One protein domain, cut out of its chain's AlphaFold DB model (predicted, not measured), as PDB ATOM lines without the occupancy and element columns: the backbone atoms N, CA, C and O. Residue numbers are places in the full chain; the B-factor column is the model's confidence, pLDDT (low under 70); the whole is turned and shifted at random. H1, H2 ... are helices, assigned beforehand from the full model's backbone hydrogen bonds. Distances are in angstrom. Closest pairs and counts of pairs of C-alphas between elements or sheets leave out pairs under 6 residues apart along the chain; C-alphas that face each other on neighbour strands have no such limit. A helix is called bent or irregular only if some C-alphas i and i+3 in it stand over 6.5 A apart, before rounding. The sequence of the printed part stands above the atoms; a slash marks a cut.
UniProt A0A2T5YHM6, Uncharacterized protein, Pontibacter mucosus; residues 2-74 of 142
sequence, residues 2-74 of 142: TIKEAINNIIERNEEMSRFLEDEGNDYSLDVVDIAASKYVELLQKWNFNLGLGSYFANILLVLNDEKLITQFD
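What this domain is: This is residues 2 to 74 of the 142 residues of an uncharacterized protein of Pontibacter mucosus (UniProt A0A2T5YHM6). A helical hairpin, H2 and H3 side by side, is met by the last residues of a long helix, H1, which reaches well past the hairpin at its other end, where residues 2 to 9 stick out. The short H4 lies near the other end of the hairpin, far from the start of H1. The printed part has 73 residues with four named helices, H1 to H4 in chain order, and no named strand; its class is all helix. It is only just loose, close to compact, with a radius of gyration of the C-alphas of 13.7 A, and spans 46 by 23 by 15 A.

Where its parts are: H1 is residues 3 to 25, 29.8 A long, from C-alpha 3 at (34.975, 68.088, 21.756); it is only just irregular, C-alphas 22 and 25 being 6.6 A apart. H2 is residues 33 to 46, 19.8 A. H3 is residues 51 to 61, 15.4 A. H4 is residues 67 to 70, ending at C-alpha 70 (32.096, 30.185, 6.300).

How they stand to each other: H1, H2 and H3 form an up and down bundle, each running against the one before it. H1, with residues 24 to 25 alone, only just touches H2, with 3 pairs of C-alphas within 8 A; the closest C-alphas are those of Gly 25 and Ala 36, 6.1 A. This hairpin has a shallow tilt of 7 degrees. H2 and H3, also a hairpin, touch at a shallow tilt of 30 degrees, opposite ways; their closest C-alphas, of Tyr 40 and Phe 57, are 6.2 A apart. H1 and H3 are close but not clearly touching, as are H2 and H4, where the closest C-alphas, of Asp 34 and Leu 69, are 7.7 A apart. H1 and H4 are apart. Every O i to N i+4 pair is within hydrogen-bond range in H2, 18 of 19 in H1 and 6 of 7 in H3; H4 is too short for such a pair.

The domain as a whole: The C-alphas of Thr 2 and Glu 67, the two farthest apart, are 45.6 A apart. The printed part has no cut and no long link. Confidence is under 70 at residues 3 to 11, 25, 30, 48 to 49 and 51.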
ATOM      1  N   THR A   2      33.415  70.106  17.538       74.50
ATOM      2  CA  THR A   2      33.917  70.423  18.879       74.50
ATOM      3  C   THR A   2      34.108  69.143  19.698       74.50
ATOM      4  O   THR A   2      33.585  68.089  19.343       74.50
ATOM      5  N   ILE A   3      34.821  69.226  20.828       49.00
ATOM      6  CA  ILE A   3      34.975  68.088  21.756       49.00
ATOM      7  C   ILE A   3      33.606  67.612  22.268       49.00
ATOM      8  O   ILE A   3      33.363  66.415  22.354       49.00
ATOM      9  N   LYS A   4      32.681  68.538  22.554       48.97
ATOM     10  CA  LYS A   4      31.329  68.202  23.023       48.97
ATOM     11  C   LYS A   4      30.505  67.485  21.952       48.97
ATOM     12  O   LYS A   4      29.822  66.518  22.259       48.97
ATOM     13  N   GLU A   5      30.606  67.931  20.702       57.28
ATOM     14  CA  GLU A   5      29.980  67.246  19.562       57.28
ATOM     15  C   GLU A   5      30.568  65.844  19.366       57.28
ATOM     16  O   GLU A   5      29.822  64.899  19.141       57.28
ATOM     17  N   ALA A   6      31.887  65.682  19.513       52.41
ATOM     18  CA  ALA A   6      32.526  64.370  19.441       52.41
ATOM     19  C   ALA A   6      32.046  63.427  20.560       52.41
ATOM     20  O   ALA A   6      31.743  62.271  20.281       52.41
ATOM     21  N   ILE A   7      31.920  63.920  21.799       49.88
ATOM     22  CA  ILE A   7      31.394  63.147  22.937       49.88
ATOM     23  C   ILE A   7      29.945  62.714  22.686       49.88
ATOM     24  O   ILE A   7      29.639  61.535  22.829       49.88
ATOM     25  N   ASN A   8      29.069  63.635  22.275       59.88
ATOM     26  CA  ASN A   8      27.668  63.309  21.995       59.88
ATOM     27  C   ASN A   8      27.544  62.270  20.872       59.88
ATOM     28  O   ASN A   8      26.816  61.297  21.026       59.88
ATOM     29  N   ASN A   9      28.328  62.414  19.800       67.56
ATOM     30  CA  ASN A   9      28.352  61.435  18.714       67.56
ATOM     31  C   ASN A   9      28.816  60.045  19.184       67.56
ATOM     32  O   ASN A   9      28.342  59.039  18.667       67.56
ATOM     33  N   ILE A  10      29.757  59.967  20.134       69.25
ATOM     34  CA  ILE A  10      30.188  58.689  20.722       69.25
ATOM     35  C   ILE A  10      29.052  58.074  21.550       69.25
ATOM     36  O   ILE A  10      28.797  56.880  21.424       69.25
ATOM     37  N   ILE A  11      28.354  58.876  22.357       68.75
ATOM     38  CA  ILE A  11      27.222  58.413  23.175       68.75
ATOM     39  C   ILE A  11      26.099  57.875  22.285       68.75
ATOM     40  O   ILE A  11      25.678  56.739  22.474       68.75
ATOM     41  N   GLU A  12      25.670  58.636  21.277       76.19
ATOM     42  CA  GLU A  12      24.602  58.225  20.353       76.19
ATOM     43  C   GLU A  12      24.936  56.907  19.635       76.19
ATOM     44  O   GLU A  12      24.075  56.040  19.489       76.19
ATOM     45  N   ARG A  13      26.202  56.716  19.237       75.62
ATOM     46  CA  ARG A  13      26.676  55.454  18.643       75.62
ATOM     47  C   ARG A  13      26.644  54.295  19.632       75.62
ATOM     48  O   ARG A  13      26.264  53.194  19.250       75.62
ATOM     49  N   ASN A  14      27.033  54.526  20.884       71.75
ATOM     50  CA  ASN A  14      26.968  53.495  21.917       71.75
ATOM     51  C   ASN A  14      25.517  53.085  22.200       71.75
ATOM     52  O   ASN A  14      25.247  51.903  22.363       71.75
ATOM     53  N   GLU A  15      24.575  54.029  22.198       77.56
ATOM     54  CA  GLU A  15      23.146  53.726  22.343       77.56
ATOM     55  C   GLU A  15      22.582  52.957  21.138       77.56
ATOM     56  O   GLU A  15      21.789  52.034  21.313       77.56
ATOM     57  N   GLU A  16      22.982  53.314  19.912       81.50
ATOM     58  CA  GLU A  16      22.633  52.554  18.701       81.50
ATOM     59  C   GLU A  16      23.167  51.117  18.784       81.50
ATOM     60  O   GLU A  16      22.436  50.174  18.486       81.50
ATOM     61  N   MET A  17      24.404  50.950  19.260       77.69
ATOM     62  CA  MET A  17      25.016  49.644  19.497       77.69
ATOM     63  C   MET A  17      24.265  48.829  20.550       77.69
ATOM     64  O   MET A  17      23.971  47.665  20.303       77.69
ATOM     65  N   SER A  18      23.937  49.422  21.702       75.19
ATOM     66  CA  SER A  18      23.192  48.731  22.758       75.19
ATOM     67  C   SER A  18      21.843  48.227  22.257       75.19
ATOM     68  O   SER A  18      21.529  47.065  22.482       75.19
ATOM     69  N   ARG A  19      21.095  49.048  21.505       82.06
ATOM     70  CA  ARG A  19      19.825  48.615  20.897       82.06
ATOM     71  C   ARG A  19      20.018  47.445  19.937       82.06
ATOM     72  O   ARG A  19      19.303  46.460  20.029       82.06
ATOM     73  N   PHE A  20      21.017  47.519  19.054       82.25
ATOM     74  CA  PHE A  20      21.318  46.408  18.151       82.25
ATOM     75  C   PHE A  20      21.636  45.118  18.916       82.25
ATOM     76  O   PHE A  20      21.084  44.074  18.585       82.25
ATOM     77  N   LEU A  21      22.486  45.179  19.945       79.38
ATOM     78  CA  LEU A  21      22.838  44.012  20.760       79.38
ATOM     79  C   LEU A  21      21.633  43.446  21.527       79.38
ATOM     80  O   LEU A  21      21.529  42.230  21.668       79.38
ATOM     81  N   GLU A  22      20.733  44.296  22.018       79.44
ATOM     82  CA  GLU A  22      19.508  43.876  22.712       79.44
ATOM     83  C   GLU A  22      18.492  43.215  21.770       79.44
ATOM     84  O   GLU A  22      17.895  42.205  22.140       79.44
ATOM     85  N   ASP A  23      18.319  43.758  20.563       78.06
ATOM     86  CA  ASP A  23      17.239  43.361  19.657       78.06
ATOM     87  C   ASP A  23      17.630  42.224  18.695       78.06
ATOM     88  O   ASP A  23      16.795  41.387  18.353       78.06
ATOM     89  N   GLU A  24      18.877  42.204  18.216       75.19
ATOM     90  CA  GLU A  24      19.285  41.361  17.079       75.19
ATOM     91  C   GLU A  24      20.674  40.724  17.250       75.19
ATOM     92  O   GLU A  24      20.912  39.598  16.822       75.19
ATOM     93  N   GLY A  25      21.618  41.446  17.855       69.19
ATOM     94  CA  GLY A  25      23.038  41.100  17.859       69.19
ATOM     95  C   GLY A  25      23.430  39.974  18.817       69.19
ATOM     96  O   GLY A  25      24.541  39.464  18.696       69.19
ATOM     97  N   ASN A  26      22.545  39.591  19.742       73.31
ATOM     98  CA  ASN A  26      22.736  38.486  20.689       73.31
ATOM     99  C   ASN A  26      21.895  37.242  20.355       73.31
ATOM    100  O   ASN A  26      21.854  36.302  21.154       73.31
ATOM    101  N   ASP A  27      21.204  37.221  19.212       74.31
ATOM    102  CA  ASP A  27      20.452  36.047  18.782       74.31
ATOM    103  C   ASP A  27      21.366  35.072  18.026       74.31
ATOM    104  O   ASP A  27      21.726  35.276  16.866       74.31
ATOM    105  N   TYR A  28      21.756  34.001  18.719       72.69
ATOM    106  CA  TYR A  28      22.589  32.919  18.184       72.69
ATOM    107  C   TYR A  28      21.757  31.765  17.597       72.69
ATOM    108  O   TYR A  28      22.266  30.653  17.434       72.69
ATOM    109  N   SER A  29      20.465  31.976  17.330       75.38
ATOM    110  CA  SER A  29      19.629  30.968  16.678       75.38
ATOM    111  C   SER A  29      20.019  30.763  15.209       75.38
ATOM    112  O   SER A  29      20.451  31.674  14.497       75.38
ATOM    113  N   LEU A  30      19.898  29.513  14.750       63.25
ATOM    114  CA  LEU A  30      20.416  29.078  13.450       63.25
ATOM    115  C   LEU A  30      19.749  29.789  12.258       63.25
ATOM    116  O   LEU A  30      20.328  29.846  11.176       63.25
ATOM    117  N   ASP A  31      18.539  30.313  12.439       74.75
ATOM    118  CA  ASP A  31      17.719  30.944  11.408       74.75
ATOM    119  C   ASP A  31      18.031  32.428  11.162       74.75
ATOM    120  O   ASP A  31      17.632  32.961  10.124       74.75
ATOM    121  N   VAL A  32      18.776  33.089  12.057       79.12
ATOM    122  CA  VAL A  32      19.105  34.525  11.929       79.12
ATOM    123  C   VAL A  32      20.598  34.840  12.012       79.12
ATOM    124  O   VAL A  32      21.004  35.942  11.640       79.12
ATOM    125  N   VAL A  33      21.431  33.881  12.429       81.38
ATOM    126  CA  VAL A  33      22.867  34.087  12.685       81.38
ATOM    127  C   VAL A  33      23.647  34.626  11.475       81.38
ATOM    128  O   VAL A  33      24.465  35.534  11.619       81.38
ATOM    129  N   ASP A  34      23.344  34.161  10.259       83.31
ATOM    130  CA  ASP A  34      24.019  34.622   9.035       83.31
ATOM    131  C   ASP A  34      23.639  36.078   8.680       83.31
ATOM    132  O   ASP A  34      24.458  36.866   8.184       83.31
ATOM    133  N   ILE A  35      22.391  36.466   8.977       84.12
ATOM    134  CA  ILE A  35      21.899  37.842   8.815       84.12
ATOM    135  C   ILE A  35      22.581  38.746   9.841       84.12
ATOM    136  O   ILE A  35      23.056  39.828   9.484       84.12
ATOM    137  N   ALA A  36      22.664  38.298  11.097       82.62
ATOM    138  CA  ALA A  36      23.352  39.019  12.156       82.62
ATOM    139  C   ALA A  36      24.822  39.257  11.782       82.62
ATOM    140  O   ALA A  36      25.278  40.399  11.811       82.62
ATOM    141  N   ALA A  37      25.540  38.230  11.319       84.12
ATOM    142  CA  ALA A  37      26.936  38.341  10.893       84.12
ATOM    143  C   ALA A  37      27.156  39.416   9.820       84.12
ATOM    144  O   ALA A  37      28.064  40.241   9.928       84.12
ATOM    145  N   SER A  38      26.281  39.456   8.811       85.38
ATOM    146  CA  SER A  38      26.336  40.472   7.755       85.38
ATOM    147  C   SER A  38      26.111  41.888   8.307       85.38
ATOM    148  O   SER A  38      26.822  42.820   7.923       85.38
ATOM    149  N   LYS A  39      25.179  42.051   9.258       83.88
ATOM    150  CA  LYS A  39      24.934  43.330   9.950       83.88
ATOM    151  C   LYS A  39      26.123  43.763  10.812       83.88
ATOM    152  O   LYS A  39      26.462  44.945  10.819       83.88
ATOM    153  N   TYR A  40      26.801  42.833  11.486       83.81
ATOM    154  CA  TYR A  40      28.031  43.137  12.224       83.81
ATOM    155  C   TYR A  40      29.121  43.697  11.306       83.81
ATOM    156  O   TYR A  40      29.722  44.716  11.641       83.81
ATOM    157  N   VAL A  41      29.344  43.096  10.131       82.50
ATOM    158  CA  VAL A  41      30.317  43.610   9.149       82.50
ATOM    159  C   VAL A  41      29.966  45.037   8.717       82.50
ATOM    160  O   VAL A  41      30.843  45.903   8.703       82.50
ATOM    161  N   GLU A  42      28.693  45.307   8.417       83.69
ATOM    162  CA  GLU A  42      28.224  46.648   8.045       83.69
ATOM    163  C   GLU A  42      28.476  47.672   9.163       83.69
ATOM    164  O   GLU A  42      29.051  48.737   8.917       83.69
ATOM    165  N   LEU A  43      28.100  47.353  10.405       81.12
ATOM    166  CA  LEU A  43      28.271  48.248  11.553       81.12
ATOM    167  C   LEU A  43      29.749  48.480  11.896       81.12
ATOM    168  O   LEU A  43      30.149  49.618  12.156       81.12
ATOM    169  N   LEU A  44      30.580  47.435  11.836       80.19
ATOM    170  CA  LEU A  44      32.026  47.541  12.044       80.19
ATOM    171  C   LEU A  44      32.676  48.458  11.000       80.19
ATOM    172  O   LEU A  44      33.543  49.259  11.353       80.19
ATOM    173  N   GLN A  45      32.231  48.412   9.743       79.19
ATOM    174  CA  GLN A  45      32.690  49.337   8.703       79.19
ATOM    175  C   GLN A  45      32.165  50.763   8.926       79.19
ATOM    176  O   GLN A  45      32.939  51.720   8.868       79.19
ATOM    177  N   LYS A  46      30.870  50.920   9.238       79.88
ATOM    178  CA  LYS A  46      30.215  52.219   9.488       79.88
ATOM    179  C   LYS A  46      30.867  52.983  10.642       79.88
ATOM    180  O   LYS A  46      30.947  54.214  10.604       79.88
ATOM    181  N   TRP A  47      31.311  52.279  11.680       75.75
ATOM    182  CA  TRP A  47      31.817  52.887  12.913       75.75
ATOM    183  C   TRP A  47      33.341  52.889  13.046       75.75
ATOM    184  O   TRP A  47      33.832  53.189  14.131       75.75
ATOM    185  N   ASN A  48      34.084  52.645  11.957       68.25
ATOM    186  CA  ASN A  48      35.551  52.550  11.971       68.25
ATOM    187  C   ASN A  48      36.057  51.579  13.053       68.25
ATOM    188  O   ASN A  48      36.962  51.921  13.811       68.25
ATOM    189  N   PHE A  49      35.458  50.387  13.098       66.88
ATOM    190  CA  PHE A  49      35.675  49.335  14.089       66.88
ATOM    191  C   PHE A  49      35.294  49.751  15.523       66.88
ATOM    192  O   PHE A  49      35.959  50.554  16.176       66.88
ATOM    193  N   ASN A  50      34.208  49.164  16.038       71.69
ATOM    194  CA  ASN A  50      33.817  49.274  17.443       71.69
ATOM    195  C   ASN A  50      34.200  47.977  18.169       71.69
ATOM    196  O   ASN A  50      33.767  46.897  17.784       71.69
ATOM    197  N   LEU A  51      34.997  48.091  19.228       69.50
ATOM    198  CA  LEU A  51      35.558  46.948  19.958       69.50
ATOM    199  C   LEU A  51      34.496  46.093  20.639       69.50
ATOM    200  O   LEU A  51      34.640  44.878  20.674       69.50
ATOM    201  N   GLY A  52      33.428  46.728  21.136       70.56
ATOM    202  CA  GLY A  52      32.297  46.016  21.719       70.56
ATOM    203  C   GLY A  52      31.626  45.118  20.686       70.56
ATOM    204  O   GLY A  52      31.309  43.984  20.993       70.56
ATOM    205  N   LEU A  53      31.498  45.572  19.434       72.75
ATOM    206  CA  LEU A  53      30.992  44.732  18.344       72.75
ATOM    207  C   LEU A  53      31.982  43.640  17.917       72.75
ATOM    208  O   LEU A  53      31.555  42.602  17.424       72.75
ATOM    209  N   GLY A  54      33.288  43.870  18.072       77.38
ATOM    210  CA  GLY A  54      34.325  42.937  17.633       77.38
ATOM    211  C   GLY A  54      34.291  41.598  18.372       77.38
ATOM    212  O   GLY A  54      34.420  40.559  17.728       77.38
ATOM    213  N   SER A  55      34.077  41.608  19.692       78.06
ATOM    214  CA  SER A  55      33.989  40.377  20.494       78.06
ATOM    215  C   SER A  55      32.741  39.560  20.150       78.06
ATOM    216  O   SER A  55      32.845  38.366  19.872       78.06
ATOM    217  N   TYR A  56      31.572  40.202  20.057       79.38
ATOM    218  CA  TYR A  56      30.343  39.524  19.630       79.38
ATOM    219  C   TYR A  56      30.432  38.999  18.194       79.38
ATOM    220  O   TYR A  56      29.978  37.890  17.912       79.38
ATOM    221  N   PHE A  57      31.065  39.751  17.292       84.38
ATOM    222  CA  PHE A  57      31.279  39.296  15.923       84.38
ATOM    223  C   PHE A  57      32.160  38.044  15.872       84.38
ATOM    224  O   PHE A  57      31.811  37.095  15.174       84.38
ATOM    225  N   ALA A  58      33.247  37.996  16.652       84.50
ATOM    226  CA  ALA A  58      34.098  36.811  16.748       84.50
ATOM    227  C   ALA A  58      33.308  35.572  17.206       84.50
ATOM    228  O   ALA A  58      33.441  34.512  16.600       84.50
ATOM    229  N   ASN A  59      32.419  35.730  18.195       84.06
ATOM    230  CA  ASN A  59      31.537  34.656  18.657       84.06
ATOM    231  C   ASN A  59      30.564  34.190  17.555       84.06
ATOM    232  O   ASN A  59      30.374  32.989  17.371       84.06
ATOM    233  N   ILE A  60      29.986  35.112  16.778       84.38
ATOM    234  CA  ILE A  60      29.067  34.779  15.676       84.38
ATOM    235  C   ILE A  60      29.761  34.010  14.549       84.38
ATOM    236  O   ILE A  60      29.171  33.079  14.005       84.38
ATOM    237  N   LEU A  61      31.016  34.337  14.227       85.06
ATOM    238  CA  LEU A  61      31.783  33.615  13.202       85.06
ATOM    239  C   LEU A  61      31.914  32.111  13.510       85.06
ATOM    240  O   LEU A  61      32.048  31.309  12.589       85.06
ATOM    241  N   LEU A  62      31.837  31.715  14.783       84.69
ATOM    242  CA  LEU A  62      31.958  30.319  15.219       84.69
ATOM    243  C   LEU A  62      30.673  29.498  15.049       84.69
ATOM    244  O   LEU A  62      30.722  28.273  15.157       84.69
ATOM    245  N   VAL A  63      29.534  30.149  14.805       85.56
ATOM    246  CA  VAL A  63      28.203  29.514  14.776       85.56
ATOM    247  C   VAL A  63      27.436  29.767  13.473       85.56
ATOM    248  O   VAL A  63      26.232  29.520  13.408       85.56
ATOM    249  N   LEU A  64      28.120  30.258  12.435       84.19
ATOM    250  CA  LEU A  64      27.537  30.473  11.108       84.19
ATOM    251  C   LEU A  64      27.019  29.177  10.479       84.19
ATOM    252  O   LEU A  64      27.580  28.100  10.693       84.19
ATOM    253  N   ASN A  65      25.999  29.316   9.629       82.75
ATOM    254  CA  ASN A  65      25.394  28.203   8.897       82.75
ATOM    255  C   ASN A  65      25.577  28.314   7.382       82.75
ATOM    256  O   ASN A  65      25.611  27.289   6.696       82.75
ATOM    257  N   ASP A  66      25.701  29.529   6.840       80.25
ATOM    258  CA  ASP A  66      25.884  29.729   5.404       80.25
ATOM    259  C   ASP A  66      27.313  29.360   4.971       80.25
ATOM    260  O   ASP A  66      28.290  30.055   5.264       80.25
ATOM    261  N   GLU A  67      27.432  28.285   4.190       81.56
ATOM    262  CA  GLU A  67      28.687  27.807   3.599       81.56
ATOM    263  C   GLU A  67      29.422  28.901   2.798       81.56
ATOM    264  O   GLU A  67      30.656  28.969   2.795       81.56
ATOM    265  N   LYS A  68      28.689  29.818   2.153       82.38
ATOM    266  CA  LYS A  68      29.295  30.943   1.424       82.38
ATOM    267  C   LYS A  68      29.960  31.952   2.349       82.38
ATOM    268  O   LYS A  68      30.884  32.629   1.905       82.38
ATOM    269  N   LEU A  69      29.475  32.107   3.579       77.38
ATOM    270  CA  LEU A  69      30.083  32.984   4.579       77.38
ATOM    271  C   LEU A  69      31.256  32.278   5.259       77.38
ATOM    272  O   LEU A  69      32.336  32.853   5.356       77.38
ATOM    273  N   ILE A  70      31.074  31.011   5.637       82.56
ATOM    274  CA  ILE A  70      32.096  30.185   6.300       82.56
ATOM    275  C   ILE A  70      33.375  30.080   5.459       82.56
ATOM    276  O   ILE A  70      34.477  30.125   5.990       82.56
ATOM    277  N   THR A  71      33.256  29.984   4.134       82.19
ATOM    278  CA  THR A  71      34.415  29.854   3.228       82.19
ATOM    279  C   THR A  71      35.262  31.125   3.075       82.19
ATOM    280  O   THR A  71      36.274  31.093   2.374       82.19
ATOM    281  N   GLN A  72      34.883  32.242   3.706       83.88
ATOM    282  CA  GLN A  72      35.586  33.527   3.585       83.88
ATOM    283  C   GLN A  72      36.676  33.747   4.640       83.88
ATOM    284  O   GLN A  72      37.429  34.713   4.528       83.88
ATOM    285  N   PHE A  73      36.758  32.889   5.653       87.38
ATOM    286  CA  PHE A  73      37.709  33.005   6.755       87.38
ATOM    287  C   PHE A  73      38.106  31.618   7.264       87.38
ATOM    288  O   PHE A  73      37.485  30.610   6.919       87.38
ATOM    289  N   ASP A  74      39.138  31.560   8.100       84.88
ATOM    290  CA  ASP A  74      39.482  30.352   8.845       84.88
ATOM    291  C   ASP A  74      39.571  30.601  10.362       84.88
ATOM    292  O   ASP A  74      39.450  31.722  10.861       84.88
TER     293      ASP A  74